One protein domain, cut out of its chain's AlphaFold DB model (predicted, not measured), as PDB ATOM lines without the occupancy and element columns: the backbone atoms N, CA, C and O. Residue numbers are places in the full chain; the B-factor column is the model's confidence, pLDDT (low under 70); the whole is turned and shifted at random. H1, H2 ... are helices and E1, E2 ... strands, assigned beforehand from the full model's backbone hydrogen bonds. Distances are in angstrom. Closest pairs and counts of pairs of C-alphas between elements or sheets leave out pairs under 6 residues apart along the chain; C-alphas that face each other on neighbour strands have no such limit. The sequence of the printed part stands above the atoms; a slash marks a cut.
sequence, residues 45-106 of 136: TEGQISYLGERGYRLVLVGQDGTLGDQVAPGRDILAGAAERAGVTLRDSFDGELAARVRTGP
ATOM      1  N   THR A  45     175.042 145.367 186.671       97.12
ATOM      2  CA  THR A  45     176.346 145.145 187.311       97.12
ATOM      3  C   THR A  45     176.176 144.281 188.558       97.12
ATOM      4  O   THR A  45     175.424 144.629 189.471       97.12
ATOM      5  N   GLU A  46     176.939 143.198 188.631       97.44
ATOM      6  CA  GLU A  46     177.009 142.324 189.802       97.44
ATOM      7  C   GLU A  46     178.385 142.406 190.455       97.44
ATOM      8  O   GLU A  46     179.365 142.806 189.826       97.44
ATOM      9  N   GLY A  47     178.484 142.035 191.727       97.00
ATOM     10  CA  GLY A  47     179.770 142.000 192.399       97.00
ATOM     11  C   GLY A  47     179.837 141.050 193.577       97.00
ATOM     12  O   GLY A  47     178.822 140.602 194.096       97.00
ATOM     13  N   GLN A  48     181.052 140.745 194.006       98.00
ATOM     14  CA  GLN A  48     181.307 139.839 195.117       98.00
ATOM     15  C   GLN A  48     182.339 140.437 196.066       98.00
ATOM     16  O   GLN A  48     183.339 141.007 195.624       98.00
ATOM     17  N   ILE A  49     182.081 140.306 197.371       98.19
ATOM     18  CA  ILE A  49     182.988 140.772 198.420       98.19
ATOM     19  C   ILE A  49     183.780 139.593 198.983       98.19
ATOM     20  O   ILE A  49     183.203 138.666 199.544       98.19
ATOM     21  N   SER A  50     185.106 139.679 198.914       97.56
ATOM     22  CA  SER A  50     186.044 138.708 199.482       97.56
ATOM     23  C   SER A  50     186.905 139.340 200.574       97.56
ATOM     24  O   SER A  50     187.321 140.493 200.461       97.56
ATOM     25  N   TYR A  51     187.202 138.584 201.631       97.44
ATOM     26  CA  TYR A  51     188.166 138.994 202.655       97.44
ATOM     27  C   TYR A  51     189.603 138.840 202.136       97.44
ATOM     28  O   TYR A  51     189.934 137.840 201.506       97.44
ATOM     29  N   LEU A  52     190.450 139.835 202.400       96.88
ATOM     30  CA  LEU A  52     191.831 139.940 201.915       96.88
ATOM     31  C   LEU A  52     192.862 139.897 203.061       96.88
ATOM     32  O   LEU A  52     194.017 140.278 202.868       96.88
ATOM     33  N   GLY A  53     192.460 139.476 204.264       96.06
ATOM     34  CA  GLY A  53     193.324 139.524 205.446       96.06
ATOM     35  C   GLY A  53     193.465 140.944 205.996       96.06
ATOM     36  O   GLY A  53     192.533 141.743 205.938       96.06
ATOM     37  N   GLU A  54     194.664 141.292 206.470       94.44
ATOM     38  CA  GLU A  54     194.974 142.610 207.058       94.44
ATOM     39  C   GLU A  54     194.691 143.793 206.119       94.44
ATOM     40  O   GLU A  54     194.468 144.920 206.558       94.44
ATOM     41  N   ARG A  55     194.663 143.543 204.805       92.44
ATOM     42  CA  ARG A  55     194.336 144.556 203.793       92.44
ATOM     43  C   ARG A  55     192.844 144.916 203.749       92.44
ATOM     44  O   ARG A  55     192.485 145.870 203.057       92.44
ATOM     45  N   GLY A  56     191.991 144.183 204.465       97.31
ATOM     46  CA  GLY A  56     190.551 144.404 204.546       97.31
ATOM     47  C   GLY A  56     189.771 143.513 203.587       97.31
ATOM     48  O   GLY A  56     189.970 142.303 203.541       97.31
ATOM     49  N   TYR A  57     188.864 144.109 202.824       98.50
ATOM     50  CA  TYR A  57     187.941 143.425 201.925       98.50
ATOM     51  C   TYR A  57     188.056 143.971 200.504       98.50
ATOM     52  O   TYR A  57     188.365 145.144 200.292       98.50
ATOM     53  N   ARG A  58     187.766 143.114 199.528       98.06
ATOM     54  CA  ARG A  58     187.793 143.401 198.095       98.06
ATOM     55  C   ARG A  58     186.409 143.176 197.501       98.06
ATOM     56  O   ARG A  58     185.859 142.101 197.693       98.06
ATOM     57  N   LEU A  59     185.878 144.149 196.770       98.12
ATOM     58  CA  LEU A  59     184.661 144.042 195.969       98.12
ATOM     59  C   LEU A  59     185.052 143.949 194.495       98.12
ATOM     60  O   LEU A  59     185.461 144.947 193.902       98.12
ATOM     61  N   VAL A  60     184.894 142.765 193.908       97.12
ATOM     62  CA  VAL A  60     185.015 142.565 192.459       97.12
ATOM     63  C   VAL A  60     183.682 142.883 191.812       97.12
ATOM     64  O   VAL A  60     182.654 142.427 192.300       97.12
ATOM     65  N   LEU A  61     183.702 143.637 190.719       96.94
ATOM     66  CA  LEU A  61     182.532 144.012 189.932       96.94
ATOM     67  C   LEU A  61     182.625 143.375 188.550       96.94
ATOM     68  O   LEU A  61     183.700 143.371 187.947       96.94
ATOM     69  N   VAL A  62     181.492 142.923 188.032       96.19
ATOM     70  CA  VAL A  62     181.316 142.510 186.642       96.19
ATOM     71  C   VAL A  62     180.167 143.329 186.073       96.19
ATOM     72  O   VAL A  62     179.026 143.222 186.522       96.19
ATOM     73  N   GLY A  63     180.490 144.196 185.117       95.31
ATOM     74  CA  GLY A  63     179.505 144.976 184.381       95.31
ATOM     75  C   GLY A  63     178.601 144.089 183.531       95.31
ATOM     76  O   GLY A  63     178.955 142.961 183.188       95.31
ATOM     77  N   GLN A  64     177.452 144.619 183.122       93.19
ATOM     78  CA  GLN A  64     176.562 143.934 182.180       93.19
ATOM     79  C   GLN A  64     177.249 143.687 180.824       93.19
ATOM     80  O   GLN A  64     176.951 142.714 180.134       93.19
ATOM     81  N   ASP A  65     178.188 144.559 180.453       91.00
ATOM     82  CA  ASP A  65     179.045 144.413 179.276       91.00
ATOM     83  C   ASP A  65     180.216 143.427 179.470       91.00
ATOM     84  O   ASP A  65     180.968 143.187 178.527       91.00
ATOM     85  N   GLY A  66     180.358 142.844 180.665       91.12
ATOM     86  CA  GLY A  66     181.424 141.921 181.042       91.12
ATOM     87  C   GLY A  66     182.724 142.579 181.504       91.12
ATOM     88  O   GLY A  66     183.698 141.868 181.759       91.12
ATOM     89  N   THR A  67     182.768 143.908 181.633       92.25
ATOM     90  CA  THR A  67     183.943 144.620 182.150       92.25
ATOM     91  C   THR A  67     184.185 144.269 183.613       92.25
ATOM     92  O   THR A  67     183.251 144.241 184.413       92.25
ATOM     93  N   LEU A  68     185.450 144.061 183.983       92.31
ATOM     94  CA  LEU A  68     185.844 143.800 185.365       92.31
ATOM     95  C   LEU A  68     186.275 145.090 186.083       92.31
ATOM     96  O   LEU A  68     187.021 145.903 185.535       92.31
ATOM     97  N   GLY A  69     185.837 145.259 187.328       93.94
ATOM     98  CA  GLY A  69     186.257 146.340 188.224       93.94
ATOM     99  C   GLY A  69     186.609 145.823 189.618       93.94
ATOM    100  O   GLY A  69     186.207 144.728 190.000       93.94
ATOM    101  N   ASP A  70     187.355 146.613 190.393       95.81
ATOM    102  CA  ASP A  70     187.735 146.266 191.768       95.81
ATOM    103  C   ASP A  70     187.691 147.505 192.681       95.81
ATOM    104  O   ASP A  70     188.065 148.607 192.265       95.81
ATOM    105  N   GLN A  71     187.223 147.339 193.919       97.75
ATOM    106  CA  GLN A  71     187.346 148.296 195.016       97.75
ATOM    107  C   GLN A  71     187.762 147.586 196.309       97.75
ATOM    108  O   GLN A  71     187.133 146.622 196.731       97.75
ATOM    109  N   VAL A  72     188.757 148.134 197.007       97.44
ATOM    110  CA  VAL A  72     189.207 147.631 198.314       97.44
ATOM    111  C   VAL A  72     188.843 148.624 199.417       97.44
ATOM    112  O   VAL A  72     188.996 149.840 199.250       97.44
ATOM    113  N   ALA A  73     188.380 148.110 200.557       97.50
ATOM    114  CA  ALA A  73     188.095 148.891 201.756       97.50
ATOM    115  C   ALA A  73     188.451 148.101 203.029       97.50
ATOM    116  O   ALA A  73     188.418 146.875 203.011       97.50
ATOM    117  N   PRO A  74     188.758 148.778 204.150       96.94
ATOM    118  CA  PRO A  74     189.110 148.102 205.399       96.94
ATOM    119  C   PRO A  74     187.949 147.302 206.015       96.94
ATOM    120  O   PRO A  74     188.204 146.340 206.729       96.94
ATOM    121  N   GLY A  75     186.694 147.665 205.727       96.56
ATOM    122  CA  GLY A  75     185.495 147.023 206.274       96.56
ATOM    123  C   GLY A  75     184.555 146.492 205.191       96.56
ATOM    124  O   GLY A  75     184.433 147.082 204.111       96.56
ATOM    125  N   ARG A  76     183.891 145.364 205.478       97.81
ATOM    126  CA  ARG A  76     182.890 144.744 204.593       97.81
ATOM    127  C   ARG A  76     181.643 145.616 204.453       97.81
ATOM    128  O   ARG A  76     181.096 145.727 203.362       97.81
ATOM    129  N   ASP A  77     181.218 146.222 205.551       97.62
ATOM    130  CA  ASP A  77     180.116 147.179 205.665       97.62
ATOM    131  C   ASP A  77     180.271 148.366 204.702       97.62
ATOM    132  O   ASP A  77     179.319 148.732 204.018       97.62
ATOM    133  N   ILE A  78     181.492 148.890 204.552       98.50
ATOM    134  CA  ILE A  78     181.795 149.979 203.614       98.50
ATOM    135  C   ILE A  78     181.497 149.562 202.172       98.50
ATOM    136  O   ILE A  78     180.907 150.328 201.408       98.50
ATOM    137  N   LEU A  79     181.921 148.358 201.776       98.62
ATOM    138  CA  LEU A  79     181.702 147.847 200.420       98.62
ATOM    139  C   LEU A  79     180.240 147.470 200.192       98.62
ATOM    140  O   LEU A  79     179.695 147.798 199.142       98.62
ATOM    141  N   ALA A  80     179.604 146.835 201.177       98.50
ATOM    142  CA  ALA A  80     178.205 146.434 201.101       98.50
ATOM    143  C   ALA A  80     177.276 147.651 200.993       98.50
ATOM    144  O   ALA A  80     176.503 147.750 200.042       98.50
ATOM    145  N   GLY A  81     177.432 148.631 201.887       98.44
ATOM    146  CA  GLY A  81     176.654 149.868 201.847       98.44
ATOM    147  C   GLY A  81     176.937 150.699 200.594       98.44
ATOM    148  O   GLY A  81     176.050 151.371 200.069       98.44
ATOM    149  N   ALA A  82     178.159 150.648 200.055       98.69
ATOM    150  CA  ALA A  82     178.463 151.312 198.793       98.69
ATOM    151  C   ALA A  82     177.797 150.629 197.589       98.69
ATOM    152  O   ALA A  82     177.310 151.334 196.703       98.69
ATOM    153  N   ALA A  83     177.794 149.292 197.550       98.50
ATOM    154  CA  ALA A  83     177.162 148.501 196.499       98.50
ATOM    155  C   ALA A  83     175.650 148.747 196.457       98.50
ATOM    156  O   ALA A  83     175.120 149.083 195.399       98.50
ATOM    157  N   GLU A  84     174.993 148.719 197.619       98.44
ATOM    158  CA  GLU A  84     173.572 149.045 197.768       98.44
ATOM    159  C   GLU A  84     173.254 150.441 197.206       98.44
ATOM    160  O   GLU A  84     172.428 150.595 196.307       98.44
ATOM    161  N   ARG A  85     173.998 151.471 197.637       98.38
ATOM    162  CA  ARG A  85     173.821 152.861 197.169       98.38
ATOM    163  C   ARG A  85     174.086 153.067 195.680       98.38
ATOM    164  O   ARG A  85     173.760 154.141 195.154       98.38
ATOM    165  N   ALA A  86     174.775 152.134 195.035       97.94
ATOM    166  CA  ALA A  86     175.130 152.188 193.625       97.94
ATOM    167  C   ALA A  86     174.256 151.285 192.745       97.94
ATOM    168  O   ALA A  86     174.397 151.361 191.528       97.94
ATOM    169  N   GLY A  87     173.368 150.477 193.333       97.25
ATOM    170  CA  GLY A  87     172.559 149.507 192.595       97.25
ATOM    171  C   GLY A  87     173.372 148.324 192.066       97.25
ATOM    172  O   GLY A  87     173.058 147.799 191.006       97.25
ATOM    173  N   VAL A  88     174.444 147.936 192.766       98.00
ATOM    174  CA  VAL A  88     175.225 146.735 192.441       98.00
ATOM    175  C   VAL A  88     174.628 145.548 193.185       98.00
ATOM    176  O   VAL A  88     174.563 145.559 194.417       98.00
ATOM    177  N   THR A  89     174.246 144.505 192.453       97.62
ATOM    178  CA  THR A  89     173.757 143.262 193.058       97.62
ATOM    179  C   THR A  89     174.933 142.464 193.606       97.62
ATOM    180  O   THR A  89     175.839 142.082 192.864       97.62
ATOM    181  N   LEU A  90     174.928 142.209 194.914       97.44
ATOM    182  CA  LEU A  90     175.962 141.404 195.554       97.44
ATOM    183  C   LEU A  90     175.651 139.910 195.451       97.44
ATOM    184  O   LEU A  90     174.530 139.477 195.713       97.44
ATOM    185  N   ARG A  91     176.677 139.132 195.116       95.00
ATOM    186  CA  ARG A  91     176.702 137.672 195.165       95.00
ATOM    187  C   ARG A  91     177.545 137.208 196.348       95.00
ATOM    188  O   ARG A  91     178.542 137.845 196.698       95.00
ATOM    189  N   ASP A  92     177.174 136.069 196.923       90.75
ATOM    190  CA  ASP A  92     177.927 135.452 198.020       90.75
ATOM    191  C   ASP A  92     179.270 134.879 197.546       90.75
ATOM    192  O   ASP A  92     180.282 134.959 198.248       90.75
ATOM    193  N   SER A  93     179.306 134.345 196.323       89.06
ATOM    194  CA  SER A  93     180.491 133.750 195.713       89.06
ATOM    195  C   SER A  93     180.728 134.278 194.301       89.06
ATOM    196  O   SER A  93     179.815 134.720 193.604       89.06
ATOM    197  N   PHE A  94     181.998 134.272 193.895       85.94
ATOM    198  CA  PHE A  94     182.381 134.541 192.516       85.94
ATOM    199  C   PHE A  94     182.285 133.221 191.748       85.94
ATOM    200  O   PHE A  94     183.273 132.505 191.584       85.94
ATOM    201  N   ASP A  95     181.054 132.842 191.414       83.62
ATOM    202  CA  ASP A  95     180.716 131.552 190.817       83.62
ATOM    203  C   ASP A  95     180.957 131.513 189.296       83.62
ATOM    204  O   ASP A  95     181.353 132.496 188.668       83.62
ATOM    205  N   GLY A  96     180.738 130.340 188.696       78.31
ATOM    206  CA  GLY A  96     180.930 130.130 187.260       78.31
ATOM    207  C   GLY A  96     180.026 130.999 186.380       78.31
ATOM    208  O   GLY A  96     180.427 131.344 185.276       78.31
ATOM    209  N   GLU A  97     178.846 131.399 186.856       81.25
ATOM    210  CA  GLU A  97     177.913 132.251 186.109       81.25
ATOM    211  C   GLU A  97     178.390 133.709 186.088       81.25
ATOM    212  O   GLU A  97     178.393 134.369 185.043       81.25
ATOM    213  N   LEU A  98     178.843 134.220 187.235       84.19
ATOM    214  CA  LEU A  98     179.463 135.537 187.319       84.19
ATOM    215  C   LEU A  98     180.791 135.572 186.549       84.19
ATOM    216  O   LEU A  98     181.037 136.515 185.796       84.19
ATOM    217  N   ALA A  99     181.608 134.524 186.671       81.19
ATOM    218  CA  ALA A  99     182.872 134.398 185.952       81.19
ATOM    219  C   ALA A  99     182.676 134.306 184.430       81.19
ATOM    220  O   ALA A  99     183.416 134.945 183.685       81.19
ATOM    221  N   ALA A 100     181.663 133.574 183.955       83.62
ATOM    222  CA  ALA A 100     181.377 133.421 182.528       83.62
ATOM    223  C   ALA A 100     180.957 134.732 181.844       83.62
ATOM    224  O   ALA A 100     181.097 134.864 180.629       83.62
ATOM    225  N   ARG A 101     180.454 135.715 182.602       84.81
ATOM    226  CA  ARG A 101     180.129 137.047 182.068       84.81
ATOM    227  C   ARG A 101     181.345 137.932 181.863       84.81
ATOM    228  O   ARG A 101     181.253 138.886 181.095       84.81
ATOM    229  N   VAL A 102     182.463 137.641 182.527       86.62
ATOM    230  CA  VAL A 102     183.686 138.423 182.366       86.62
ATOM    231  C   VAL A 102     184.155 138.310 180.920       86.62
ATOM    232  O   VAL A 102     184.498 137.232 180.435       86.62
ATOM    233  N   ARG A 103     184.204 139.444 180.221       82.62
ATOM    234  CA  ARG A 103     184.761 139.506 178.873       82.62
ATOM    235  C   ARG A 103     186.255 139.764 178.965       82.62
ATOM    236  O   ARG A 103     186.702 140.889 179.158       82.62
ATOM    237  N   THR A 104     187.035 138.700 178.813       68.50
ATOM    238  CA  THR A 104     188.474 138.780 178.545       68.50
ATOM    239  C   THR A 104     188.719 138.462 177.070       68.50
ATOM    240  O   THR A 104     189.131 137.359 176.720       68.50
ATOM    241  N   GLY A 105     188.394 139.390 176.176       65.06
ATOM    242  CA  GLY A 105     188.684 139.260 174.753       65.06
ATOM    243  C   GLY A 105     190.173 139.458 174.434       65.06
ATOM    244  O   GLY A 105     190.956 139.867 175.297       65.06
ATOM    245  N   PRO A 106     190.587 139.220 173.173       65.25
ATOM    246  CA  PRO A 106     191.969 139.417 172.720       65.25
ATOM    247  C   PRO A 106     192.508 140.827 173.010       65.25
ATOM    248  O   PRO A 106     193.696 141.001 173.282       65.25
TER     249      PRO A 106
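Overview. This is residues 45 to 106 of the 136 residues of an uncharacterized protein of Streptomyces zhaozhouensis (UniProt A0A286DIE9). A strongly twisted sheet of four strands runs through the middle, with the longer helix H1 along one face and the short helix H2 on the opposite face. E1, E2 and E3 are long strands side by side, joined by two hairpins, while the short E4 adds to the edge beside E1. The printed part has 62 residues, with four named strands and two named helices in the order E1, E2, E3, H1, E4, H2. The sheet's order is E3, E2, E1, E4, mixed, and the class is mixed, helices and strands. The whole is compact, with a radius of gyration of the C-alphas of 11.5 A and spans of 34 by 24 by 18 A.

Along the chain. E1, residues 46 to 51, begins at C-alpha 46 (177.009, 142.324, 189.802) and is 17.3 A long. E2, residues 57 to 62, is 16.7 A long, and E3, residues 68 to 73, is 17.3 A. H1, residues 76 to 86, is 15.4 A long and begins at C-alpha 76 (182.890, 144.744, 204.593). E4 is residues 89 to 91, 6.7 A. H2, residues 96 to 101, is 8.7 A and ends at C-alpha 101 (180.129, 137.047, 182.068).

Arrangement. E1, E2 and E3 form a meander, each strand the antiparallel neighbour of the one before. In the hairpin of E1 and E2, at 159 degrees, N 50 and O 58 are 2.8 A apart, within hydrogen-bond range. In the hairpin of E2 and E3, at 160 degrees, N 59 and O 71 are 2.8 A apart. E4 is parallel to E1, at 46 degrees, with N 91 and O 47 at 2.8 A. E3, H1 and E4 form a split strand-helix-strand unit, two strands of one sheet that are not neighbours with a helix between them along the chain; E2 and E1 are between E3 and E4 in the sheet, and the crossover is right-handed. H1 is on the sheet at a height of 8.4 A, over E2 and along the strands, at 14 degrees to E2 on the local plane; its closest C-alphas to E2 are those of Arg 76 and Tyr 57, 5.9 A. H2 is on the opposite face at a height of 9.3 A, only just over E2 and E1, with 3 C-alphas falling on each, and slantwise to the strands, at 49 degrees to E1 on the local plane. Its closest C-alphas to E2 are those of Arg 101 and Val 62, 7.2 A. H1 and H2 are apart. In H1 and H2 every O i to N i+4 pair is within hydrogen-bond range.

Size, cuts and confidence. The two C-alphas farthest apart are those of Asp 77 and Pro 106, 35.9 A. The printed part has no cut, and its five links are tight. The mean pLDDT of the printed part is 92.8; residues 104 to 106 are under 70.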